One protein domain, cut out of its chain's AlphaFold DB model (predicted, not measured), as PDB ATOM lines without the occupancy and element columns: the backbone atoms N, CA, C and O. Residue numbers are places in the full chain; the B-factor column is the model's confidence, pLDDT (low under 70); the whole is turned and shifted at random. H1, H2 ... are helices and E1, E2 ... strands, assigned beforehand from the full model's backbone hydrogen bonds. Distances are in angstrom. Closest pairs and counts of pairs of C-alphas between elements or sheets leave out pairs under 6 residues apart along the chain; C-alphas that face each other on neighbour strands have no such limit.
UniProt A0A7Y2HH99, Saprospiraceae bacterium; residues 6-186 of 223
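This is residues 6 to 186 of the 223 residues of a protein of Saprospiraceae bacterium (UniProt A0A7Y2HH99). Two strongly twisted sheets face each other as a sandwich, their strands crossed at 40 degrees; the hairpin E1 and E2 extends the larger sheet at one edge, and the short helix H1 is over E5. The strands form a jelly roll, four nested antiparallel pairs like one long hairpin wound over both sheets: E4 with E11, E5 with E10, E6 with E9, E7 with E8. The printed part has 181 residues, with named elements in the order E1 E2 E3 E4 H1 E5 E6 E7 E8 E9 E10 E11, and its class is mostly strand. Both sheets are antiparallel, in the orders E2 E1 E5 E10 E7 E8 and E3 E4 E11 E6 E9. The whole is compact, with a radius of gyration of the C-alphas of 16.4 A and spans of 46 by 41 by 29 A.

Start in the larger sheet, where E5, residues 65 to 75, and E10, residues 156 to 165, are antiparallel; N 68 and O 163 are 2.8 A apart, within hydrogen-bond range. Beside E10 look for E7, residues 107 to 117, with N 115 and O 158 at 2.8 A, then edge strand E8, residues 124 to 131, with N 114 and O 128 at 2.8 A. Beside E5 find E1, residues 6 to 12, with N 9 and O 67 at 2.9 A, then edge strand E2, residues 15 to 24, with N 10 and O 18 at 2.8 A. H1, residues 58 to 62, is on this sheet and over E5, at a height over the sheet of 8.4 A, with only just enough C-alphas under it, 6, for a local plane. Its O i to N i+4 pairs within range are 0 of 1, its O i to N i+3 pairs 2 of 2. In the other sheet, E11, residues 173 to 185, has E6, residues 83 to 93, as one neighbour, N 88 and O 179 at 2.8 A, and E4, residues 48 to 51, as another, N 175 and O 49 at 2.8 A. Its edge strands are E3, residues 33 to 36, and E9, residues 139 to 147. Between the sheets, the closest C-alphas of E4 and E10 are those of Val 51 and Ala 163, 6.5 A.

Find C-alpha 6 at (-28.026, -45.713, 13.757), where E1 begins. E5 runs 28.9 A from C-alpha 65 at (-31.347, -34.363, 2.643) and bends by 60 degrees at residue 72. E6 is 31.7 A long; E11 runs 32.4 A to C-alpha 185 at (-43.233, -70.910, 7.898).

The two C-alphas farthest apart are those of Ile 61 and Ile 186, 49.5 A. The printed part has no cut, and its long links are E3 to E4 and E6 to E7. Mean pLDDT of the printed part is 92.9; residues 29 to 30 and 185 to 186 are under 70.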
ATOM      1  N   LEU A   6     -27.561 -46.787  14.612       90.50
ATOM      2  CA  LEU A   6     -28.026 -45.713  13.757       90.50
ATOM      3  C   LEU A   6     -26.964 -45.329  12.730       90.50
ATOM      4  O   LEU A   6     -25.765 -45.441  12.990       90.50
ATOM      5  N   VAL A   7     -27.410 -44.883  11.562       92.00
ATOM      6  CA  VAL A   7     -26.563 -44.420  10.457       92.00
ATOM      7  C   VAL A   7     -27.204 -43.204   9.800       92.00
ATOM      8  O   VAL A   7     -28.430 -43.096   9.750       92.00
ATOM      9  N   ILE A   8     -26.368 -42.292   9.304       94.38
ATOM     10  CA  ILE A   8     -26.806 -41.137   8.520       94.38
ATOM     11  C   ILE A   8     -26.422 -41.315   7.063       94.38
ATOM     12  O   ILE A   8     -25.274 -41.656   6.761       94.38
ATOM     13  N   TYR A   9     -27.355 -40.989   6.174       93.75
ATOM     14  CA  TYR A   9     -27.113 -40.823   4.749       93.75
ATOM     15  C   TYR A   9     -27.379 -39.381   4.320       93.75
ATOM     16  O   TYR A   9     -28.352 -38.752   4.725       93.75
ATOM     17  N   LEU A  10     -26.491 -38.860   3.482       94.25
ATOM     18  CA  LEU A  10     -26.595 -37.557   2.843       94.25
ATOM     19  C   LEU A  10     -27.024 -37.777   1.399       94.25
ATOM     20  O   LEU A  10     -26.378 -38.529   0.664       94.25
ATOM     21  N   ILE A  11     -28.124 -37.147   0.996       93.94
ATOM     22  CA  ILE A  11     -28.768 -37.394  -0.295       93.94
ATOM     23  C   ILE A  11     -29.045 -36.067  -0.997       93.94
ATOM     24  O   ILE A  11     -29.614 -35.147  -0.413       93.94
ATOM     25  N   GLN A  12     -28.708 -35.982  -2.282       90.12
ATOM     26  CA  GLN A  12     -28.990 -34.814  -3.117       90.12
ATOM     27  C   GLN A  12     -29.472 -35.249  -4.495       90.12
ATOM     28  O   GLN A  12     -28.866 -36.104  -5.135       90.12
ATOM     29  N   GLY A  13     -30.590 -34.682  -4.961       78.50
ATOM     30  CA  GLY A  13     -31.153 -35.012  -6.277       78.50
ATOM     31  C   GLY A  13     -31.478 -36.502  -6.470       78.50
ATOM     32  O   GLY A  13     -31.471 -36.982  -7.598       78.50
ATOM     33  N   GLY A  14     -31.709 -37.239  -5.376       76.06
ATOM     34  CA  GLY A  14     -31.915 -38.692  -5.379       76.06
ATOM     35  C   GLY A  14     -30.630 -39.534  -5.369       76.06
ATOM     36  O   GLY A  14     -30.721 -40.756  -5.326       76.06
ATOM     37  N   GLY A  15     -29.448 -38.912  -5.385       87.94
ATOM     38  CA  GLY A  15     -28.152 -39.587  -5.310       87.94
ATOM     39  C   GLY A  15     -27.546 -39.565  -3.907       87.94
ATOM     40  O   GLY A  15     -27.683 -38.583  -3.177       87.94
ATOM     41  N   TYR A  16     -26.847 -40.641  -3.550       90.00
ATOM     42  CA  TYR A  16     -26.050 -40.724  -2.327       90.00
ATOM     43  C   TYR A  16     -24.798 -39.844  -2.434       90.00
ATOM     44  O   TYR A  16     -24.019 -39.985  -3.378       90.00
ATOM     45  N   LEU A  17     -24.598 -38.957  -1.461       93.31
ATOM     46  CA  LEU A  17     -23.420 -38.092  -1.353       93.31
ATOM     47  C   LEU A  17     -22.390 -38.619  -0.350       93.31
ATOM     48  O   LEU A  17     -21.194 -38.385  -0.509       93.31
ATOM     49  N   GLY A  18     -22.845 -39.306   0.695       93.25
ATOM     50  CA  GLY A  18     -22.000 -39.741   1.799       93.25
ATOM     51  C   GLY A  18     -22.817 -40.131   3.025       93.25
ATOM     52  O   GLY A  18     -24.042 -40.059   3.016       93.25
ATOM     53  N   GLY A  19     -22.139 -40.552   4.087       92.31
ATOM     54  CA  GLY A  19     -22.793 -41.035   5.294       92.31
ATOM     55  C   GLY A  19     -21.799 -41.358   6.399       92.31
ATOM     56  O   GLY A  19     -20.592 -41.431   6.160       92.31
ATOM     57  N   TYR A  20     -22.303 -41.511   7.620       93.25
ATOM     58  CA  TYR A  20     -21.491 -41.808   8.800       93.25
ATOM     59  C   TYR A  20     -22.260 -42.666   9.806       93.25
ATOM     60  O   TYR A  20     -23.487 -42.617   9.893       93.25
ATOM     61  N   GLY A  21     -21.502 -43.466  10.555       91.00
ATOM     62  CA  GLY A  21     -22.002 -44.526  11.427       91.00
ATOM     63  C   GLY A  21     -21.391 -45.890  11.072       91.00
ATOM     64  O   GLY A  21     -20.451 -45.944  10.273       91.00
ATOM     65  N   PRO A  22     -21.902 -46.988  11.654       91.62
ATOM     66  CA  PRO A  22     -22.986 -47.008  12.633       91.62
ATOM     67  C   PRO A  22     -22.540 -46.517  14.020       91.62
ATOM     68  O   PRO A  22     -21.405 -46.750  14.434       91.62
ATOM     69  N   PHE A  23     -23.443 -45.873  14.762       91.56
ATOM     70  CA  PHE A  23     -23.262 -45.599  16.196       91.56
ATOM     71  C   PHE A  23     -24.364 -46.274  17.013       91.56
ATOM     72  O   PHE A  23     -25.408 -46.614  16.455       91.56
ATOM     73  N   PRO A  24     -24.172 -46.477  18.325       91.81
ATOM     74  CA  PRO A  24     -25.226 -47.026  19.162       91.81
ATOM     75  C   PRO A  24     -26.419 -46.070  19.292       91.81
ATOM     76  O   PRO A  24     -26.228 -44.863  19.450       91.81
ATOM     77  N   ALA A  25     -27.632 -46.620  19.271       90.50
ATOM     78  CA  ALA A  25     -28.877 -45.887  19.490       90.50
ATOM     79  C   ALA A  25     -29.547 -46.310  20.819       90.50
ATOM     80  O   ALA A  25     -29.399 -47.463  21.239       90.50
ATOM     81  N   PRO A  26     -30.303 -45.418  21.485       89.38
ATOM     82  CA  PRO A  26     -30.468 -44.003  21.162       89.38
ATOM     83  C   PRO A  26     -29.226 -43.180  21.543       89.38
ATOM     84  O   PRO A  26     -28.536 -43.513  22.507       89.38
ATOM     85  N   ASN A  27     -28.942 -42.101  20.806       85.31
ATOM     86  CA  ASN A  27     -27.760 -41.254  21.043       85.31
ATOM     87  C   ASN A  27     -28.051 -39.857  21.621       85.31
ATOM     88  O   ASN A  27     -27.099 -39.162  21.966       85.31
ATOM     89  N   GLY A  28     -29.324 -39.501  21.825       75.00
ATOM     90  CA  GLY A  28     -29.807 -38.373  22.628       75.00
ATOM     91  C   GLY A  28     -29.350 -36.974  22.190       75.00
ATOM     92  O   GLY A  28     -28.447 -36.798  21.377       75.00
ATOM     93  N   GLY A  29     -29.967 -35.939  22.776       69.62
ATOM     94  CA  GLY A  29     -29.577 -34.542  22.564       69.62
ATOM     95  C   GLY A  29     -29.632 -34.146  21.083       69.62
ATOM     96  O   GLY A  29     -30.673 -34.332  20.457       69.62
ATOM     97  N   PRO A  30     -28.543 -33.614  20.505       59.59
ATOM     98  CA  PRO A  30     -28.509 -33.292  19.090       59.59
ATOM     99  C   PRO A  30     -28.127 -34.489  18.196       59.59
ATOM    100  O   PRO A  30     -27.873 -34.314  17.010       59.59
ATOM    101  N   GLY A  31     -28.048 -35.699  18.762       73.69
ATOM    102  CA  GLY A  31     -28.164 -36.936  17.997       73.69
ATOM    103  C   GLY A  31     -29.568 -37.070  17.405       73.69
ATOM    104  O   GLY A  31     -30.418 -36.223  17.625       73.69
ATOM    105  N   PHE A  32     -29.819 -38.130  16.656       85.88
ATOM    106  CA  PHE A  32     -30.987 -38.293  15.773       85.88
ATOM    107  C   PHE A  32     -31.905 -39.436  16.235       85.88
ATOM    108  O   PHE A  32     -32.692 -40.011  15.485       85.88
ATOM    109  N   SER A  33     -31.772 -39.787  17.514       92.31
ATOM    110  CA  SER A  33     -32.673 -40.678  18.233       92.31
ATOM    111  C   SER A  33     -32.609 -40.397  19.732       92.31
ATOM    112  O   SER A  33     -31.525 -40.214  20.289       92.31
ATOM    113  N   SER A  34     -33.744 -40.401  20.422       92.12
ATOM    114  CA  SER A  34     -33.796 -40.210  21.875       92.12
ATOM    115  C   SER A  34     -34.897 -41.050  22.512       92.12
ATOM    116  O   SER A  34     -35.840 -41.446  21.839       92.12
ATOM    117  N   LEU A  35     -34.800 -41.306  23.818       91.06
ATOM    118  CA  LEU A  35     -35.974 -41.702  24.599       91.06
ATOM    119  C   LEU A  35     -36.658 -40.440  25.111       91.06
ATOM    120  O   LEU A  35     -35.976 -39.511  25.549       91.06
ATOM    121  N   ASP A  36     -37.980 -40.411  25.047       88.19
ATOM    122  CA  ASP A  36     -38.797 -39.260  25.422       88.19
ATOM    123  C   ASP A  36     -40.021 -39.724  26.238       88.19
ATOM    124  O   ASP A  36     -40.357 -40.908  26.269       88.19
ATOM    125  N   ASN A  37     -40.631 -38.797  26.970       90.00
ATOM    126  CA  ASN A  37     -41.812 -38.987  27.811       90.00
ATOM    127  C   ASN A  37     -42.663 -37.705  27.956       90.00
ATOM    128  O   ASN A  37     -43.440 -37.575  28.903       90.00
ATOM    129  N   VAL A  38     -42.502 -36.744  27.038       84.00
ATOM    130  CA  VAL A  38     -43.159 -35.425  27.058       84.00
ATOM    131  C   VAL A  38     -44.689 -35.487  26.932       84.00
ATOM    132  O   VAL A  38     -45.393 -34.715  27.582       84.00
ATOM    133  N   ILE A  39     -45.221 -36.398  26.122       84.25
ATOM    134  CA  ILE A  39     -46.634 -36.809  26.113       84.25
ATOM    135  C   ILE A  39     -46.803 -38.181  26.787       84.25
ATOM    136  O   ILE A  39     -45.847 -38.956  26.789       84.25
ATOM    137  N   PRO A  40     -47.988 -38.530  27.324       83.12
ATOM    138  CA  PRO A  40     -48.280 -39.908  27.709       83.12
ATOM    139  C   PRO A  40     -48.103 -40.849  26.509       83.12
ATOM    140  O   PRO A  40     -48.610 -40.561  25.420       83.12
ATOM    141  N   GLY A  41     -47.385 -41.957  26.706       80.06
ATOM    142  CA  GLY A  41     -47.275 -43.010  25.696       80.06
ATOM    143  C   GLY A  41     -48.623 -43.692  25.424       80.06
ATOM    144  O   GLY A  41     -49.598 -43.455  26.159       80.06
ATOM    145  N   PRO A  42     -48.697 -44.568  24.406       78.94
ATOM    146  CA  PRO A  42     -49.894 -45.359  24.166       78.94
ATOM    147  C   PRO A  42     -50.196 -46.170  25.428       78.94
ATOM    148  O   PRO A  42     -49.292 -46.614  26.141       78.94
ATOM    149  N   ASN A  43     -51.478 -46.294  25.771       78.00
ATOM    150  CA  ASN A  43     -51.923 -46.994  26.981       78.00
ATOM    151  C   ASN A  43     -51.285 -46.506  28.310       78.00
ATOM    152  O   ASN A  43     -51.296 -47.228  29.306       78.00
ATOM    153  N   GLY A  44     -50.756 -45.275  28.359       71.94
ATOM    154  CA  GLY A  44     -50.114 -44.713  29.555       71.94
ATOM    155  C   GLY A  44     -48.652 -45.130  29.751       71.94
ATOM    156  O   GLY A  44     -48.149 -45.050  30.873       71.94
ATOM    157  N   GLY A  45     -47.977 -45.576  28.682       77.50
ATOM    158  CA  GLY A  45     -46.546 -45.887  28.675       77.50
ATOM    159  C   GLY A  45     -45.671 -44.724  29.163       77.50
ATOM    160  O   GLY A  45     -45.977 -43.549  28.936       77.50
ATOM    161  N   ALA A  46     -44.586 -45.059  29.869       81.31
ATOM    162  CA  ALA A  46     -43.732 -44.085  30.554       81.31
ATOM    163  C   ALA A  46     -42.601 -43.511  29.686       81.31
ATOM    164  O   ALA A  46     -42.043 -42.478  30.056       81.31
ATOM    165  N   GLN A  47     -42.231 -44.184  28.589       88.12
ATOM    166  CA  GLN A  47     -41.169 -43.778  27.663       88.12
ATOM    167  C   GLN A  47     -41.433 -44.338  26.264       88.12
ATOM    168  O   GLN A  47     -41.973 -45.430  26.147       88.12
ATOM    169  N   TYR A  48     -40.986 -43.626  25.235       92.12
ATOM    170  CA  TYR A  48     -41.007 -44.062  23.833       92.12
ATOM    171  C   TYR A  48     -39.748 -43.592  23.104       92.12
ATOM    172  O   TYR A  48     -39.037 -42.692  23.560       92.12
ATOM    173  N   LEU A  49     -39.467 -44.216  21.960       93.69
ATOM    174  CA  LEU A  49     -38.383 -43.837  21.060       93.69
ATOM    175  C   LEU A  49     -38.823 -42.652  20.195       93.69
ATOM    176  O   LEU A  49     -39.838 -42.729  19.523       93.69
ATOM    177  N   ASN A  50     -38.035 -41.584  20.152       94.31
ATOM    178  CA  ASN A  50     -38.165 -40.498  19.188       94.31
ATOM    179  C   ASN A  50     -37.079 -40.640  18.118       94.31
ATOM    180  O   ASN A  50     -35.902 -40.762  18.465       94.31
ATOM    181  N   VAL A  51     -37.458 -40.594  16.842       95.88
ATOM    182  CA  VAL A  51     -36.531 -40.611  15.700       95.88
ATOM    183  C   VAL A  51     -36.763 -39.370  14.851       95.88
ATOM    184  O   VAL A  51     -37.904 -38.976  14.615       95.88
ATOM    185  N   TYR A  52     -35.672 -38.730  14.439       95.56
ATOM    186  CA  TYR A  52     -35.672 -37.458  13.720       95.56
ATOM    187  C   TYR A  52     -34.356 -37.291  12.949       95.56
ATOM    188  O   TYR A  52     -33.382 -37.982  13.226       95.56
ATOM    189  N   SER A  53     -34.318 -36.382  11.976       95.44
ATOM    190  CA  SER A  53     -33.100 -36.059  11.221       95.44
ATOM    191  C   SER A  53     -31.973 -35.529  12.123       95.44
ATOM    192  O   SER A  53     -32.226 -34.959  13.185       95.44
ATOM    193  N   ASP A  54     -30.717 -35.657  11.684       94.88
ATOM    194  CA  ASP A  54     -29.566 -35.077  12.388       94.88
ATOM    195  C   ASP A  54     -29.509 -33.553  12.208       94.88
ATOM    196  O   ASP A  54     -28.828 -33.024  11.325       94.88
ATOM    197  N   TYR A  55     -30.198 -32.831  13.091       92.75
ATOM    198  CA  TYR A  55     -30.217 -31.367  13.099       92.75
ATOM    199  C   TYR A  55     -28.894 -30.712  13.524       92.75
ATOM    200  O   TYR A  55     -28.791 -29.488  13.489       92.75
ATOM    201  N   ASN A  56     -27.868 -31.477  13.903       93.00
ATOM    202  CA  ASN A  56     -26.514 -30.951  14.071       93.00
ATOM    203  C   ASN A  56     -25.716 -30.959  12.766       93.00
ATOM    204  O   ASN A  56     -24.639 -30.359  12.697       93.00
ATOM    205  N   ASN A  57     -26.218 -31.634  11.734       93.19
ATOM    206  CA  ASN A  57     -25.525 -31.736  10.471       93.19
ATOM    207  C   ASN A  57     -25.696 -30.440   9.643       93.19
ATOM    208  O   ASN A  57     -26.823 -30.054   9.316       93.19
ATOM    209  N   PRO A  58     -24.604 -29.743   9.270       94.44
ATOM    210  CA  PRO A  58     -24.681 -28.503   8.496       94.44
ATOM    211  C   PRO A  58     -25.144 -28.711   7.047       94.44
ATOM    212  O   PRO A  58     -25.511 -27.740   6.388       94.44
ATOM    213  N   GLU A  59     -25.176 -29.950   6.547       94.81
ATOM    214  CA  GLU A  59     -25.641 -30.285   5.195       94.81
ATOM    215  C   GLU A  59     -27.100 -29.890   4.943       94.81
ATOM    216  O   GLU A  59     -27.478 -29.583   3.810       94.81
ATOM    217  N   HIS A  60     -27.896 -29.767   6.011       94.44
ATOM    218  CA  HIS A  60     -29.225 -29.167   5.952       94.44
ATOM    219  C   HIS A  60     -29.217 -27.763   5.312       94.44
ATOM    220  O   HIS A  60     -30.138 -27.441   4.562       94.44
ATOM    221  N   ILE A  61     -28.189 -26.938   5.557       95.62
ATOM    222  CA  ILE A  61     -28.076 -25.572   5.004       95.62
ATOM    223  C   ILE A  61     -27.846 -25.606   3.489       95.62
ATOM    224  O   ILE A  61     -28.283 -24.706   2.773       95.62
ATOM    225  N   PHE A  62     -27.184 -26.648   2.984       93.75
ATOM    226  CA  PHE A  62     -26.851 -26.787   1.566       93.75
ATOM    227  C   PHE A  62     -27.979 -27.407   0.730       93.75
ATOM    228  O   PHE A  62     -27.796 -27.642  -0.464       93.75
ATOM    229  N   GLY A  63     -29.152 -27.653   1.324       93.44
ATOM    230  CA  GLY A  63     -30.279 -28.273   0.624       93.44
ATOM    231  C   GLY A  63     -30.117 -29.785   0.431       93.44
ATOM    232  O   GLY A  63     -30.881 -30.392  -0.319       93.44
ATOM    233  N   ASN A  64     -29.134 -30.398   1.094       95.88
ATOM    234  CA  ASN A  64     -28.959 -31.843   1.091       95.88
ATOM    235  C   ASN A  64     -29.921 -32.463   2.105       95.88
ATOM    236  O   ASN A  64     -30.132 -31.925   3.196       95.88
ATOM    237  N   PHE A  65     -30.536 -33.579   1.728       96.62
ATOM    238  CA  PHE A  65     -31.347 -34.363   2.643       96.62
ATOM    239  C   PHE A  65     -30.425 -35.137   3.570       96.62
ATOM    240  O   PHE A  65     -29.574 -35.901   3.116       96.62
ATOM    241  N   VAL A  66     -30.618 -34.924   4.861       96.69
ATOM    242  CA  VAL A  66     -29.980 -35.675   5.930       96.69
ATOM    243  C   VAL A  66     -30.996 -36.718   6.366       96.69
ATOM    244  O   VAL A  66     -32.111 -36.387   6.758       96.69
ATOM    245  N   GLU A  67     -30.649 -37.986   6.194       96.44
ATOM    246  CA  GLU A  67     -31.525 -39.120   6.450       96.44
ATOM    247  C   GLU A  67     -30.956 -39.945   7.599       96.44
ATOM    248  O   GLU A  67     -29.888 -40.546   7.478       96.44
ATOM    249  N   ALA A  68     -31.678 -39.961   8.712       95.81
ATOM    250  CA  ALA A  68     -31.394 -40.791   9.862       95.81
ATOM    251  C   ALA A  68     -32.115 -42.130   9.745       95.81
ATOM    252  O   ALA A  68     -33.328 -42.173   9.556       95.81
ATOM    253  N   ASN A  69     -31.359 -43.213   9.897       95.62
ATOM    254  CA  ASN A  69     -31.882 -44.571   9.952       95.62
ATOM    255  C   ASN A  69     -31.488 -45.174  11.304       95.62
ATOM    256  O   ASN A  69     -30.299 -45.329  11.584       95.62
ATOM    257  N   VAL A  70     -32.471 -45.498  12.144       95.81
ATOM    258  CA  VAL A  70     -32.293 -46.189  13.432       95.81
ATOM    259  C   VAL A  70     -32.752 -47.623  13.247       95.81
ATOM    260  O   VAL A  70     -33.928 -47.854  12.986       95.81
ATOM    261  N   PHE A  71     -31.846 -48.587  13.356       95.62
ATOM    262  CA  PHE A  71     -32.086 -49.941  12.876       95.62
ATOM    263  C   PHE A  71     -31.501 -51.019  13.782       95.62
ATOM    264  O   PHE A  71     -30.569 -50.793  14.560       95.62
ATOM    265  N   GLN A  72     -32.034 -52.224  13.623       95.12
ATOM    266  CA  GLN A  72     -31.343 -53.458  13.970       95.12
ATOM    267  C   GLN A  72     -31.178 -54.307  12.720       95.12
ATOM    268  O   GLN A  72     -31.945 -54.197  11.761       95.12
ATOM    269  N   GLU A  73     -30.183 -55.185  12.753       95.12
ATOM    270  CA  GLU A  73     -29.900 -56.077  11.644       95.12
ATOM    271  C   GLU A  73     -29.520 -57.479  12.100       95.12
ATOM    272  O   GLU A  73     -29.044 -57.701  13.217       95.12
ATOM    273  N   ARG A  74     -29.730 -58.443  11.206       94.69
ATOM    274  CA  ARG A  74     -29.266 -59.819  11.370       94.69
ATOM    275  C   ARG A  74     -29.028 -60.477  10.022       94.69
ATOM    276  O   ARG A  74     -29.690 -60.164   9.037       94.69
ATOM    277  N   ILE A  75     -28.136 -61.459  10.014       97.19
ATOM    278  CA  ILE A  75     -27.948 -62.345   8.866       97.19
ATOM    279  C   ILE A  75     -29.077 -63.381   8.862       97.19
ATOM    280  O   ILE A  75     -29.391 -63.987   9.892       97.19
ATOM    281  N   LEU A  76     -29.701 -63.566   7.703       97.44
ATOM    282  CA  LEU A  76     -30.689 -64.610   7.466       97.44
ATOM    283  C   LEU A  76     -29.997 -65.961   7.279       97.44
ATOM    284  O   LEU A  76     -29.005 -66.082   6.566       97.44
ATOM    285  N   THR A  77     -30.535 -66.995   7.912       96.88
ATOM    286  CA  THR A  77     -30.025 -68.368   7.832       96.88
ATOM    287  C   THR A  77     -31.009 -69.263   7.085       96.88
ATOM    288  O   THR A  77     -32.181 -68.909   6.955       96.88
ATOM    289  N   ALA A  78     -30.589 -70.469   6.686       95.12
ATOM    290  CA  ALA A  78     -31.488 -71.483   6.118       95.12
ATOM    291  C   ALA A  78     -32.766 -71.714   6.953       95.12
ATOM    292  O   ALA A  78     -33.823 -72.015   6.407       95.12
ATOM    293  N   ALA A  79     -32.687 -71.568   8.284       93.62
ATOM    294  CA  ALA A  79     -33.823 -71.773   9.184       93.62
ATOM    295  C   ALA A  79     -34.885 -70.659   9.106       93.62
ATOM    296  O   ALA A  79     -36.007 -70.853   9.578       93.62
ATOM    297  N   ASP A  80     -34.531 -69.502   8.543       95.44
ATOM    298  CA  ASP A  80     -35.418 -68.348   8.393       95.44
ATOM    299  C   ASP A  80     -36.178 -68.365   7.063       95.44
ATOM    300  O   ASP A  80     -37.229 -67.741   6.934       95.44
ATOM    301  N   ILE A  81     -35.675 -69.093   6.073       94.94
ATOM    302  CA  ILE A  81     -36.213 -69.091   4.717       94.94
ATOM    303  C   ILE A  81     -37.649 -69.626   4.677       94.94
ATOM    304  O   ILE A  81     -37.985 -70.631   5.306       94.94
ATOM    305  N   GLY A  82     -38.519 -68.924   3.947       92.81
ATOM    306  CA  GLY A  82     -39.948 -69.228   3.846       92.81
ATOM    307  C   GLY A  82     -40.761 -68.886   5.100       92.81
ATOM    308  O   GLY A  82     -41.979 -69.090   5.115       92.81
ATOM    309  N   ARG A  83     -40.127 -68.363   6.160       94.31
ATOM    310  CA  ARG A  83     -40.829 -67.867   7.349       94.31
ATOM    311  C   ARG A  83     -41.413 -66.480   7.120       94.31
ATOM    312  O   ARG A  83     -40.975 -65.731   6.250       94.31
ATOM    313  N   PHE A  84     -42.410 -66.142   7.931       93.56
ATOM    314  CA  PHE A  84     -42.998 -64.808   7.946       93.56
ATOM    315  C   PHE A  84     -42.227 -63.903   8.886       93.56
ATOM    316  O   PHE A  84     -41.924 -64.311  10.004       93.56
ATOM    317  N   TYR A  85     -41.964 -62.674   8.466       95.50
ATOM    318  CA  TYR A  85     -41.553 -61.621   9.379       95.50
ATOM    319  C   TYR A  85     -42.739 -60.702   9.682       95.50
ATOM    320  O   TYR A  85     -43.609 -60.476   8.836       95.50
ATOM    321  N   SER A  86     -42.761 -60.174  10.901       95.81
ATOM    322  CA  SER A  86     -43.713 -59.169  11.358       95.81
ATOM    323  C   SER A  86     -42.976 -58.138  12.191       95.81
ATOM    324  O   SER A  86     -42.406 -58.475  13.228       95.81
ATOM    325  N   PHE A  87     -43.005 -56.890  11.736       97.44
ATOM    326  CA  PHE A  87     -42.523 -55.740  12.479       97.44
ATOM    327  C   PHE A  87     -43.726 -54.918  12.929       97.44
ATOM    328  O   PHE A  87     -44.430 -54.384  12.077       97.44
ATOM    329  N   THR A  88     -43.996 -54.865  14.231       97.50
ATOM    330  CA  THR A  88     -45.146 -54.161  14.811       97.50
ATOM    331  C   THR A  88     -44.694 -53.009  15.687       97.50
ATOM    332  O   THR A  88     -43.675 -53.118  16.373       97.50
ATOM    333  N   PHE A  89     -45.457 -51.925  15.678       96.81
ATOM    334  CA  PHE A  89     -45.151 -50.711  16.422       96.81
ATOM    335  C   PHE A  89     -46.410 -49.865  16.620       96.81
ATOM    336  O   PHE A  89     -47.325 -49.871  15.791       96.81
ATOM    337  N   ASP A  90     -46.404 -49.087  17.693       97.12
ATOM    338  CA  ASP A  90     -47.303 -47.959  17.882       97.12
ATOM    339  C   ASP A  90     -46.555 -46.688  17.495       97.12
ATOM    340  O   ASP A  90     -45.340 -46.602  17.692       97.12
ATOM    341  N   HIS A  91     -47.252 -45.697  16.944       97.38
ATOM    342  CA  HIS A  91     -46.603 -44.447  16.564       97.38
ATOM    343  C   HIS A  91     -47.511 -43.228  16.662       97.38
ATOM    344  O   HIS A  91     -48.738 -43.330  16.623       97.38
ATOM    345  N   VAL A  92     -46.875 -42.066  16.781       96.62
ATOM    346  CA  VAL A  92     -47.499 -40.748  16.699       96.62
ATOM    347  C   VAL A  92     -46.448 -39.730  16.265       96.62
ATOM    348  O   VAL A  92     -45.284 -39.820  16.653       96.62
ATOM    349  N   THR A  93     -46.826 -38.736  15.470       96.75
ATOM    350  CA  THR A  93     -45.944 -37.604  15.174       96.75
ATOM    351  C   THR A  93     -45.580 -36.864  16.463       96.75
ATOM    352  O   THR A  93     -46.398 -36.770  17.380       96.75
ATOM    353  N   ALA A  94     -44.380 -36.288  16.530       94.75
ATOM    354  CA  ALA A  94     -43.955 -35.498  17.679       94.75
ATOM    355  C   ALA A  94     -44.855 -34.267  17.924       94.75
ATOM    356  O   ALA A  94     -45.792 -33.983  17.175       94.75
ATOM    357  N   LEU A  95     -44.574 -33.497  18.982       92.31
ATOM    358  CA  LEU A  95     -45.294 -32.243  19.245       92.31
ATOM    359  C   LEU A  95     -45.341 -31.337  17.995       92.31
ATOM    360  O   LEU A  95     -44.367 -31.321  17.246       92.31
ATOM    361  N   PRO A  96     -46.392 -30.513  17.797       91.69
ATOM    362  CA  PRO A  96     -46.640 -29.798  16.536       91.69
ATOM    363  C   PRO A  96     -45.459 -29.013  15.941       91.69
ATOM    364  O   PRO A  96     -45.354 -28.890  14.730       91.69
ATOM    365  N   GLN A  97     -44.559 -28.489  16.775       90.75
ATOM    366  CA  GLN A  97     -43.361 -27.754  16.341       90.75
ATOM    367  C   GLN A  97     -42.216 -28.645  15.814       90.75
ATOM    368  O   GLN A  97     -41.295 -28.143  15.178       90.75
ATOM    369  N   PHE A  98     -42.255 -29.945  16.110       93.38
ATOM    370  CA  PHE A  98     -41.265 -30.959  15.730       93.38
ATOM    371  C   PHE A  98     -41.851 -32.060  14.838       93.38
ATOM    372  O   PHE A  98     -41.097 -32.884  14.320       93.38
ATOM    373  N   ALA A  99     -43.173 -32.078  14.673       95.88
ATOM    374  CA  ALA A  99     -43.892 -33.036  13.849       95.88
ATOM    375  C   ALA A  99     -43.581 -32.841  12.356       95.88
ATOM    376  O   ALA A  99     -43.495 -31.698  11.897       95.88
ATOM    377  N   PRO A 100     -43.456 -33.934  11.584       97.38
ATOM    378  CA  PRO A 100     -43.346 -33.858  10.137       97.38
ATOM    379  C   PRO A 100     -44.504 -33.080   9.510       97.38
ATOM    380  O   PRO A 100     -45.657 -33.186   9.928       97.38
ATOM    381  N   ASN A 101     -44.186 -32.306   8.471       95.75
ATOM    382  CA  ASN A 101     -45.169 -31.632   7.631       95.75
ATOM    383  C   ASN A 101     -45.023 -32.134   6.186       95.75
ATOM    384  O   ASN A 101     -44.176 -31.621   5.457       95.75
ATOM    385  N   PRO A 102     -45.874 -33.073   5.732       94.62
ATOM    386  CA  PRO A 102     -45.820 -33.621   4.372       94.62
ATOM    387  C   PRO A 102     -45.990 -32.597   3.239       94.62
ATOM    388  O   PRO A 102     -45.756 -32.927   2.080       94.62
ATOM    389  N   THR A 103     -46.428 -31.371   3.546       95.44
ATOM    390  CA  THR A 103     -46.559 -30.281   2.563       95.44
ATOM    391  C   THR A 103     -45.333 -29.368   2.490       95.44
ATOM    392  O   THR A 103     -45.252 -28.537   1.584       95.44
ATOM    393  N   ASP A 104     -44.382 -29.501   3.419       95.88
ATOM    394  CA  ASP A 104     -43.124 -28.757   3.399       95.88
ATOM    395  C   ASP A 104     -42.183 -29.362   2.339       95.88
ATOM    396  O   ASP A 104     -41.839 -30.538   2.447       95.88
ATOM    397  N   PRO A 105     -41.722 -28.600   1.328       95.12
ATOM    398  CA  PRO A 105     -40.789 -29.115   0.321       95.12
ATOM    399  C   PRO A 105     -39.430 -29.551   0.895       95.12
ATOM    400  O   PRO A 105     -38.667 -30.229   0.208       95.12
ATOM    401  N   ASN A 106     -39.106 -29.146   2.124       96.31
ATOM    402  CA  ASN A 106     -37.882 -29.524   2.817       96.31
ATOM    403  C   ASN A 106     -38.035 -30.814   3.642       96.31
ATOM    404  O   ASN A 106     -37.036 -31.396   4.071       96.31
ATOM    405  N   PHE A 107     -39.265 -31.283   3.854       96.88
ATOM    406  CA  PHE A 107     -39.545 -32.603   4.405       96.88
ATOM    407  C   PHE A 107     -39.462 -33.651   3.289       96.88
ATOM    408  O   PHE A 107     -39.999 -33.450   2.200       96.88
ATOM    409  N   LYS A 108     -38.790 -34.777   3.551       95.50
ATOM    410  CA  LYS A 108     -38.722 -35.893   2.597       95.50
ATOM    411  C   LYS A 108     -39.577 -37.055   3.057       95.50
ATOM    412  O   LYS A 108     -40.481 -37.460   2.333       95.50
ATOM    413  N   GLU A 109     -39.273 -37.611   4.226       95.75
ATOM    414  CA  GLU A 109     -39.920 -38.840   4.673       95.75
ATOM    415  C   GLU A 109     -39.739 -39.073   6.172       95.75
ATOM    416  O   GLU A 109     -38.684 -38.791   6.738       95.75
ATOM    417  N   THR A 110     -40.762 -39.650   6.794       98.19
ATOM    418  CA  THR A 110     -40.656 -40.397   8.047       98.19
ATOM    419  C   THR A 110     -41.371 -41.717   7.844       98.19
ATOM    420  O   THR A 110     -42.522 -41.736   7.389       98.19
ATOM    421  N   ALA A 111     -40.683 -42.812   8.130       97.94
ATOM    422  CA  ALA A 111     -41.194 -44.136   7.840       97.94
ATOM    423  C   ALA A 111     -40.637 -45.196   8.785       97.94
ATOM    424  O   ALA A 111     -39.613 -45.015   9.440       97.94
ATOM    425  N   VAL A 112     -41.313 -46.335   8.804       98.19
ATOM    426  CA  VAL A 112     -40.767 -47.602   9.278       98.19
ATOM    427  C   VAL A 112     -40.441 -48.445   8.056       98.19
ATOM    428  O   VAL A 112     -41.249 -48.502   7.130       98.19
ATOM    429  N   CYS A 113     -39.294 -49.119   8.040       97.56
ATOM    430  CA  CYS A 113     -38.874 -49.913   6.891       97.56
ATOM    431  C   CYS A 113     -38.396 -51.312   7.285       97.56
ATOM    432  O   CYS A 113     -37.852 -51.534   8.366       97.56
ATOM    433  N   VAL A 114     -38.550 -52.257   6.355       98.06
ATOM    434  CA  VAL A 114     -37.874 -53.558   6.359       98.06
ATOM    435  C   VAL A 114     -37.093 -53.689   5.055       98.06
ATOM    436  O   VAL A 114     -37.673 -53.672   3.966       98.06
ATOM    437  N   LYS A 115     -35.773 -53.819   5.175       97.19
ATOM    438  CA  LYS A 115     -34.812 -53.909   4.073       97.19
ATOM    439  C   LYS A 115     -34.156 -55.285   4.059       97.19
ATOM    440  O   LYS A 115     -33.887 -55.859   5.113       97.19
ATOM    441  N   VAL A 116     -33.840 -55.785   2.868       98.00
ATOM    442  CA  VAL A 116     -32.902 -56.905   2.706       98.00
ATOM    443  C   VAL A 116     -31.781 -56.479   1.777       98.00
ATOM    444  O   VAL A 116     -32.038 -55.973   0.684       98.00
ATOM    445  N   VAL A 117     -30.544 -56.682   2.222       97.44
ATOM    446  CA  VAL A 117     -29.325 -56.272   1.523       97.44
ATOM    447  C   VAL A 117     -28.471 -57.500   1.227       97.44
ATOM    448  O   VAL A 117     -28.192 -58.302   2.122       97.44
ATOM    449  N   ASP A 118     -28.035 -57.640  -0.024       96.94
ATOM    450  CA  ASP A 118     -27.020 -58.628  -0.398       96.94
ATOM    451  C   ASP A 118     -25.650 -58.164   0.129       96.94
ATOM    452  O   ASP A 118     -25.150 -57.129  -0.315       96.94
ATOM    453  N   PRO A 119     -24.999 -58.901   1.047       96.12
ATOM    454  CA  PRO A 119     -23.736 -58.481   1.646       96.12
ATOM    455  C   PRO A 119     -22.563 -58.464   0.655       96.12
ATOM    456  O   PRO A 119     -21.549 -57.831   0.936       96.12
ATOM    457  N   ASN A 120     -22.669 -59.148  -0.489       94.81
ATOM    458  CA  ASN A 120     -21.583 -59.232  -1.469       94.81
ATOM    459  C   ASN A 120     -21.571 -58.032  -2.416       94.81
ATOM    460  O   ASN A 120     -20.508 -57.557  -2.811       94.81
ATOM    461  N   THR A 121     -22.758 -57.567  -2.805       95.38
ATOM    462  CA  THR A 121     -22.930 -56.463  -3.761       95.38
ATOM    463  C   THR A 121     -23.375 -55.163  -3.098       95.38
ATOM    464  O   THR A 121     -23.332 -54.114  -3.736       95.38
ATOM    465  N   LEU A 122     -23.794 -55.227  -1.829       91.44
ATOM    466  CA  LEU A 122     -24.456 -54.154  -1.082       91.44
ATOM    467  C   LEU A 122     -25.751 -53.664  -1.748       91.44
ATOM    468  O   LEU A 122     -26.231 -52.567  -1.462       91.44
ATOM    469  N   ALA A 123     -26.327 -54.469  -2.642       94.19
ATOM    470  CA  ALA A 123     -27.571 -54.140  -3.312       94.19
ATOM    471  C   ALA A 123     -28.758 -54.318  -2.359       94.19
ATOM    472  O   ALA A 123     -28.900 -55.352  -1.704       94.19
ATOM    473  N   LEU A 124     -29.647 -53.324  -2.336       94.94
ATOM    474  CA  LEU A 124     -30.960 -53.438  -1.712       94.94
ATOM    475  C   LEU A 124     -31.845 -54.325  -2.597       94.94
ATOM    476  O   LEU A 124     -32.222 -53.924  -3.696       94.94
ATOM    477  N   VAL A 125     -32.158 -55.533  -2.130       96.75
ATOM    478  CA  VAL A 125     -32.943 -56.522  -2.889       96.75
ATOM    479  C   VAL A 125     -34.408 -56.577  -2.467       96.75
ATOM    480  O   VAL A 125     -35.243 -57.097  -3.202       96.75
ATOM    481  N   HIS A 126     -34.727 -56.033  -1.295       97.31
ATOM    482  CA  HIS A 126     -36.093 -55.903  -0.802       97.31
ATOM    483  C   HIS A 126     -36.234 -54.623  -0.005       97.31
ATOM    484  O   HIS A 126     -35.360 -54.297   0.799       97.31
ATOM    485  N   PHE A 127     -37.351 -53.932  -0.201       96.69
ATOM    486  CA  PHE A 127     -37.690 -52.733   0.546       96.69
ATOM    487  C   PHE A 127     -39.198 -52.666   0.739       96.69
ATOM    488  O   PHE A 127     -39.952 -52.534  -0.224       96.69
ATOM    489  N   ASN A 128     -39.630 -52.780   1.988       97.12
ATOM    490  CA  ASN A 128     -41.010 -52.560   2.385       97.12
ATOM    491  C   ASN A 128     -41.046 -51.390   3.370       97.12
ATOM    492  O   ASN A 128     -40.215 -51.342   4.274       97.12
ATOM    493  N   THR A 129     -41.975 -50.458   3.187       97.44
ATOM    494  CA  THR A 129     -42.033 -49.204   3.949       97.44
ATOM    495  C   THR A 129     -43.457 -48.903   4.403       97.44
ATOM    496  O   THR A 129     -44.429 -49.271   3.738       97.44
ATOM    497  N   PHE A 130     -43.572 -48.227   5.539       97.88
ATOM    498  CA  PHE A 130     -44.808 -47.708   6.102       97.88
ATOM    499  C   PHE A 130     -44.597 -46.242   6.487       97.88
ATOM    500  O   PHE A 130     -43.732 -45.935   7.302       97.88
ATOM    501  N   ASN A 131     -45.390 -45.338   5.912       97.50
ATOM    502  CA  ASN A 131     -45.306 -43.900   6.179       97.50
ATOM    503  C   ASN A 131     -45.893 -43.560   7.558       97.50
ATOM    504  O   ASN A 131     -47.004 -43.980   7.859       97.50
ATOM    505  N   THR A 132     -45.179 -42.757   8.350       97.75
ATOM    506  CA  THR A 132     -45.576 -42.363   9.719       97.75
ATOM    507  C   THR A 132     -45.729 -40.851   9.907       97.75
ATOM    508  O   THR A 132     -45.716 -40.339  11.024       97.75
ATOM    509  N   ALA A 133     -45.860 -40.105   8.810       96.75
ATOM    510  CA  ALA A 133     -45.795 -38.645   8.805       96.75
ATOM    511  C   ALA A 133     -47.113 -37.931   9.160       96.75
ATOM    512  O   ALA A 133     -47.138 -36.702   9.189       96.75
ATOM    513  N   ASN A 134     -48.216 -38.661   9.354       93.25
ATOM    514  CA  ASN A 134     -49.564 -38.071   9.361       93.25
ATOM    515  C   ASN A 134     -50.332 -38.252  10.679       93.25
ATOM    516  O   ASN A 134     -51.294 -37.521  10.928       93.25
ATOM    517  N   ASP A 135     -49.931 -39.205  11.515       93.88
ATOM    518  CA  ASP A 135     -50.724 -39.631  12.665       93.88
ATOM    519  C   ASP A 135     -50.426 -38.769  13.893       93.88
ATOM    520  O   ASP A 135     -49.480 -39.003  14.635       93.88
ATOM    521  N   ASN A 136     -51.253 -37.746  14.115       91.50
ATOM    522  CA  ASN A 136     -51.120 -36.803  15.235       91.50
ATOM    523  C   ASN A 136     -51.731 -37.296  16.561       91.50
ATOM    524  O   ASN A 136     -51.760 -36.561  17.548       91.50
ATOM    525  N   MET A 137     -52.211 -38.537  16.572       92.56
ATOM    526  CA  MET A 137     -52.658 -39.289  17.738       92.56
ATOM    527  C   MET A 137     -52.019 -40.679  17.679       92.56
ATOM    528  O   MET A 137     -51.718 -41.163  16.589       92.56
ATOM    529  N   TRP A 138     -51.836 -41.322  18.837       94.94
ATOM    530  CA  TRP A 138     -51.294 -42.681  18.897       94.94
ATOM    531  C   TRP A 138     -52.110 -43.637  18.027       94.94
ATOM    532  O   TRP A 138     -53.293 -43.874  18.274       94.94
ATOM    533  N   THR A 139     -51.440 -44.182  17.018       96.25
ATOM    534  CA  THR A 139     -51.945 -45.258  16.179       96.25
ATOM    535  C   THR A 139     -51.306 -46.553  16.648       96.25
ATOM    536  O   THR A 139     -50.101 -46.756  16.490       96.25
ATOM    537  N   GLU A 140     -52.123 -47.413  17.250       94.88
ATOM    538  CA  GLU A 140     -51.678 -48.669  17.853       94.88
ATOM    539  C   GLU A 140     -51.675 -49.826  16.841       94.88
ATOM    540  O   GLU A 140     -52.536 -49.907  15.962       94.88
ATOM    541  N   GLY A 141     -50.721 -50.748  16.978       93.38
ATOM    542  CA  GLY A 141     -50.685 -52.010  16.238       93.38
ATOM    543  C   GLY A 141     -50.382 -51.880  14.743       93.38
ATOM    544  O   GLY A 141     -50.750 -52.764  13.963       93.38
ATOM    545  N   SER A 142     -49.709 -50.804  14.326       97.12
ATOM    546  CA  SER A 142     -49.221 -50.680  12.948       97.12
ATOM    547  C   SER A 142     -48.181 -51.757  12.660       97.12
ATOM    548  O   SER A 142     -47.475 -52.214  13.563       97.12
ATOM    549  N   SER A 143     -48.109 -52.223  11.410       96.44
ATOM    550  CA  SER A 143     -47.198 -53.317  11.081       96.44
ATOM    551  C   SER A 143     -46.721 -53.358   9.636       96.44
ATOM    552  O   SER A 143     -47.430 -52.978   8.705       96.44
ATOM    553  N   ILE A 144     -45.517 -53.905   9.468       97.31
ATOM    554  CA  ILE A 144     -44.954 -54.340   8.192       97.31
ATOM    555  C   ILE A 144     -44.751 -55.847   8.271       97.31
ATOM    556  O   ILE A 144     -44.070 -56.353   9.165       97.31
ATOM    557  N   THR A 145     -45.326 -56.577   7.322       95.75
ATOM    558  CA  THR A 145     -45.221 -58.038   7.261       95.75
ATOM    559  C   THR A 145     -44.735 -58.493   5.892       95.75
ATOM    560  O   THR A 145     -44.806 -57.756   4.905       95.75
ATOM    561  N   GLY A 146     -44.205 -59.711   5.832       94.12
ATOM    562  CA  GLY A 146     -43.787 -60.334   4.583       94.12
ATOM    563  C   GLY A 146     -43.251 -61.742   4.790       94.12
ATOM    564  O   GLY A 146     -43.221 -62.254   5.910       94.12
ATOM    565  N   THR A 147     -42.834 -62.374   3.697       95.38
ATOM    566  CA  THR A 147     -42.205 -63.700   3.697       95.38
ATOM    567  C   THR A 147     -40.733 -63.558   3.340       95.38
ATOM    568  O   THR A 147     -40.378 -62.760   2.476       95.38
ATOM    569  N   ILE A 148     -39.881 -64.329   4.008       96.00
ATOM    570  CA  ILE A 148     -38.448 -64.387   3.733       96.00
ATOM    571  C   ILE A 148     -38.229 -65.253   2.489       96.00
ATOM    572  O   ILE A 148     -38.535 -66.448   2.504       96.00
ATOM    573  N   ASP A 149     -37.736 -64.641   1.412       95.88
ATOM    574  CA  ASP A 149     -37.537 -65.300   0.120       95.88
ATOM    575  C   ASP A 149     -36.453 -66.391   0.174       95.88
ATOM    576  O   ASP A 149     -35.497 -66.310   0.947       95.88
ATOM    577  N   GLY A 150     -36.594 -67.400  -0.692       94.69
ATOM    578  CA  GLY A 150     -35.634 -68.489  -0.885       94.69
ATOM    579  C   GLY A 150     -34.206 -68.034  -1.184       94.69
ATOM    580  O   GLY A 150     -33.251 -68.684  -0.767       94.69
ATOM    581  N   ALA A 151     -34.060 -66.921  -1.898       95.94
ATOM    582  CA  ALA A 151     -32.779 -66.383  -2.332       95.94
ATOM    583  C   ALA A 151     -32.067 -65.538  -1.264       95.94
ATOM    584  O   ALA A 151     -30.949 -65.094  -1.501       95.94
ATOM    585  N   TRP A 152     -32.696 -65.281  -0.112       97.56
ATOM    586  CA  TRP A 152     -32.149 -64.382   0.911       97.56
ATOM    587  C   TRP A 152     -31.310 -65.095   1.975       97.56
ATOM    588  O   TRP A 152     -30.935 -64.481   2.974       97.56
ATOM    589  N   GLU A 153     -30.997 -66.381   1.805       97.50
ATOM    590  CA  GLU A 153     -30.074 -67.057   2.715       97.50
ATOM    591  C   GLU A 153     -28.698 -66.375   2.690       97.50
ATOM    592  O   GLU A 153     -28.104 -66.159   1.637       97.50
ATOM    593  N   GLY A 154     -28.194 -66.017   3.870       97.81
ATOM    594  CA  GLY A 154     -26.951 -65.272   4.035       97.81
ATOM    595  C   GLY A 154     -27.084 -63.764   3.819       97.81
ATOM    596  O   GLY A 154     -26.105 -63.053   4.034       97.81
ATOM    597  N   TYR A 155     -28.257 -63.252   3.429       98.50
ATOM    598  CA  TYR A 155     -28.465 -61.814   3.249       98.50
ATOM    599  C   TYR A 155     -28.698 -61.111   4.589       98.50
ATOM    600  O   TYR A 155     -29.045 -61.738   5.594       98.50
ATOM    601  N   ILE A 156     -28.503 -59.793   4.607       97.94
ATOM    602  CA  ILE A 156     -28.722 -58.965   5.793       97.94
ATOM    603  C   ILE A 156     -30.173 -58.492   5.779       97.94
ATOM    604  O   ILE A 156     -30.583 -57.772   4.872       97.94
ATOM    605  N   LEU A 157     -30.945 -58.881   6.790       97.56
ATOM    606  CA  LEU A 157     -32.261 -58.319   7.075       97.56
ATOM    607  C   LEU A 157     -32.090 -57.149   8.041       97.56
ATOM    608  O   LEU A 157     -31.533 -57.335   9.125       97.56
ATOM    609  N   GLN A 158     -32.616 -55.985   7.676       96.56
ATOM    610  CA  GLN A 158     -32.661 -54.801   8.530       96.56
ATOM    611  C   GLN A 158     -34.110 -54.369   8.737       96.56
ATOM    612  O   GLN A 158     -34.922 -54.407   7.810       96.56
ATOM    613  N   PHE A 159     -34.437 -53.945   9.952       96.12
ATOM    614  CA  PHE A 159     -35.699 -53.283  10.262       96.12
ATOM    615  C   PHE A 159     -35.400 -51.997  11.016       96.12
ATOM    616  O   PHE A 159     -34.542 -51.967  11.903       96.12
ATOM    617  N   GLU A 160     -36.054 -50.918  10.606       96.19
ATOM    618  CA  GLU A 160     -35.579 -49.577  10.914       96.19
ATOM    619  C   GLU A 160     -36.694 -48.537  10.989       96.19
ATOM    620  O   GLU A 160     -37.788 -48.717  10.453       96.19
ATOM    621  N   PHE A 161     -36.349 -47.420  11.616       97.56
ATOM    622  CA  PHE A 161     -37.071 -46.161  11.596       97.56
ATOM    623  C   PHE A 161     -36.259 -45.150  10.792       97.56
ATOM    624  O   PHE A 161     -35.070 -44.956  11.060       97.56
ATOM    625  N   LEU A 162     -36.904 -44.503   9.830       97.25
ATOM    626  CA  LEU A 162     -36.316 -43.542   8.910       97.25
ATOM    627  C   LEU A 162     -36.894 -42.151   9.179       97.25
ATOM    628  O   LEU A 162     -38.108 -41.994   9.316       97.25
ATOM    629  N   ALA A 163     -36.028 -41.142   9.210       97.19
ATOM    630  CA  ALA A 163     -36.406 -39.733   9.245       97.19
ATOM    631  C   ALA A 163     -35.476 -38.917   8.342       97.19
ATOM    632  O   ALA A 163     -34.262 -38.928   8.527       97.19
ATOM    633  N   ALA A 164     -36.036 -38.199   7.370       96.88
ATOM    634  CA  ALA A 164     -35.274 -37.469   6.368       96.88
ATOM    635  C   ALA A 164     -35.826 -36.066   6.117       96.88
ATOM    636  O   ALA A 164     -36.997 -35.890   5.763       96.88
ATOM    637  N   SER A 165     -34.954 -35.064   6.210       96.75
ATOM    638  CA  SER A 165     -35.272 -33.697   5.800       96.75
ATOM    639  C   SER A 165     -34.050 -32.927   5.323       96.75
ATOM    640  O   SER A 165     -32.902 -33.330   5.498       96.75
ATOM    641  N   THR A 166     -34.302 -31.789   4.692       97.00
ATOM    642  CA  THR A 166     -33.314 -30.744   4.450       97.00
ATOM    643  C   THR A 166     -33.750 -29.456   5.152       97.00
ATOM    644  O   THR A 166     -34.833 -29.412   5.731       97.00
ATOM    645  N   GLN A 167     -32.890 -28.434   5.188       96.12
ATOM    646  CA  GLN A 167     -33.176 -27.120   5.784       96.12
ATOM    647  C   GLN A 167     -33.820 -27.180   7.183       96.12
ATOM    648  O   GLN A 167     -34.632 -26.330   7.538       96.12
ATOM    649  N   TYR A 168     -33.448 -28.187   7.982       95.19
ATOM    650  CA  TYR A 168     -33.968 -28.417   9.332       95.19
ATOM    651  C   TYR A 168     -35.496 -28.563   9.415       95.19
ATOM    652  O   TYR A 168     -36.086 -28.250  10.450       95.19
ATOM    653  N   ALA A 169     -36.150 -29.042   8.349       97.06
ATOM    654  CA  ALA A 169     -37.581 -29.318   8.408       97.06
ATOM    655  C   ALA A 169     -37.873 -30.403   9.460       97.06
ATOM    656  O   ALA A 169     -37.101 -31.368   9.572       97.06
ATOM    657  N   PRO A 170     -38.966 -30.258  10.227       96.25
ATOM    658  CA  PRO A 170     -39.289 -31.163  11.318       96.25
ATOM    659  C   PRO A 170     -39.602 -32.577  10.804       96.25
ATOM    660  O   PRO A 170     -40.197 -32.753   9.746       96.25
ATOM    661  N   THR A 171     -39.171 -33.592  11.554       97.19
ATOM    662  CA  THR A 171     -39.262 -35.028  11.206       97.19
ATOM    663  C   THR A 171     -39.495 -35.922  12.428       97.19
ATOM    664  O   THR A 171     -39.334 -37.133  12.345       97.19
ATOM    665  N   GLY A 172     -39.832 -35.346  13.584       96.00
ATOM    666  CA  GLY A 172     -39.967 -36.103  14.826       96.00
ATOM    667  C   GLY A 172     -41.165 -37.041  14.797       96.00
ATOM    668  O   GLY A 172     -42.301 -36.595  14.611       96.00
ATOM    669  N   VAL A 173     -40.919 -38.326  15.038       97.31
ATOM    670  CA  VAL A 173     -41.958 -39.339  15.249       97.31
ATOM    671  C   VAL A 173     -41.608 -40.158  16.483       97.31
ATOM    672  O   VAL A 173     -40.462 -40.576  16.667       97.31
ATOM    673  N   TYR A 174     -42.612 -40.370  17.326       96.31
ATOM    674  CA  TYR A 174     -42.540 -41.210  18.508       96.31
ATOM    675  C   TYR A 174     -43.020 -42.625  18.185       96.31
ATOM    676  O   TYR A 174     -44.031 -42.797  17.508       96.31
ATOM    677  N   TYR A 175     -42.308 -43.619  18.704       96.19
ATOM    678  CA  TYR A 175     -42.546 -45.043  18.500       96.19
ATOM    679  C   TYR A 175     -42.518 -45.786  19.835       96.19
ATOM    680  O   TYR A 175     -41.604 -45.588  20.638       96.19
ATOM    681  N   ASP A 176     -43.481 -46.675  20.054       95.12
ATOM    682  CA  ASP A 176     -43.551 -47.521  21.250       95.12
ATOM    683  C   ASP A 176     -44.042 -48.936  20.900       95.12
ATOM    684  O   ASP A 176     -44.422 -49.208  19.759       95.12
ATOM    685  N   ASN A 177     -43.985 -49.861  21.863       93.25
ATOM    686  CA  ASN A 177     -44.408 -51.261  21.720       93.25
ATOM    687  C   ASN A 177     -43.786 -51.968  20.497       93.25
ATOM    688  O   ASN A 177     -44.377 -52.846  19.861       93.25
ATOM    689  N   VAL A 178     -42.548 -51.584  20.187       93.50
ATOM    690  CA  VAL A 178     -41.793 -52.041  19.022       93.50
ATOM    691  C   VAL A 178     -41.424 -53.515  19.178       93.50
ATOM    692  O   VAL A 178     -40.714 -53.895  20.108       93.50
ATOM    693  N   THR A 179     -41.875 -54.354  18.246       94.25
ATOM    694  CA  THR A 179     -41.583 -55.793  18.250       94.25
ATOM    695  C   THR A 179     -41.276 -56.292  16.844       94.25
ATOM    696  O   THR A 179     -42.058 -56.085  15.920       94.25
ATOM    697  N   PHE A 180     -40.169 -57.019  16.687       95.00
ATOM    698  CA  PHE A 180     -39.849 -57.744  15.459       95.00
ATOM    699  C   PHE A 180     -39.860 -59.253  15.709       95.00
ATOM    700  O   PHE A 180     -39.168 -59.750  16.598       95.00
ATOM    701  N   VAL A 181     -40.629 -59.998  14.913       94.38
ATOM    702  CA  VAL A 181     -40.754 -61.457  15.031       94.38
ATOM    703  C   VAL A 181     -40.553 -62.115  13.676       94.38
ATOM    704  O   VAL A 181     -41.163 -61.714  12.688       94.38
ATOM    705  N   ILE A 182     -39.760 -63.187  13.652       93.06
ATOM    706  CA  ILE A 182     -39.771 -64.171  12.566       93.06
ATOM    707  C   ILE A 182     -40.617 -65.356  13.040       93.06
ATOM    708  O   ILE A 182     -40.219 -66.110  13.929       93.06
ATOM    709  N   GLY A 183     -41.824 -65.463  12.490       86.94
ATOM    710  CA  GLY A 183     -42.812 -66.486  12.813       86.94
ATOM    711  C   GLY A 183     -42.525 -67.835  12.156       86.94
ATOM    712  O   GLY A 183     -41.497 -68.051  11.519       86.94
ATOM    713  N   ALA A 184     -43.451 -68.781  12.305       75.50
ATOM    714  CA  ALA A 184     -43.353 -70.060  11.609       75.50
ATOM    715  C   ALA A 184     -43.495 -69.874  10.087       75.50
ATOM    716  O   ALA A 184     -44.147 -68.941   9.614       75.50
ATOM    717  N   ALA A 185     -42.909 -70.791   9.315       63.59
ATOM    718  CA  ALA A 185     -43.233 -70.910   7.898       63.59
ATOM    719  C   ALA A 185     -44.707 -71.302   7.757       63.59
ATOM    720  O   ALA A 185     -45.215 -72.084   8.569       63.59
ATOM    721  N   ILE A 186     -45.394 -70.797   6.726       58.81
ATOM    722  CA  ILE A 186     -46.672 -71.408   6.351       58.81
ATOM    723  C   ILE A 186     -46.351 -72.850   5.958       58.81
ATOM    724  O   ILE A 186     -45.482 -73.057   5.106       58.81
TER     725      ILE A 186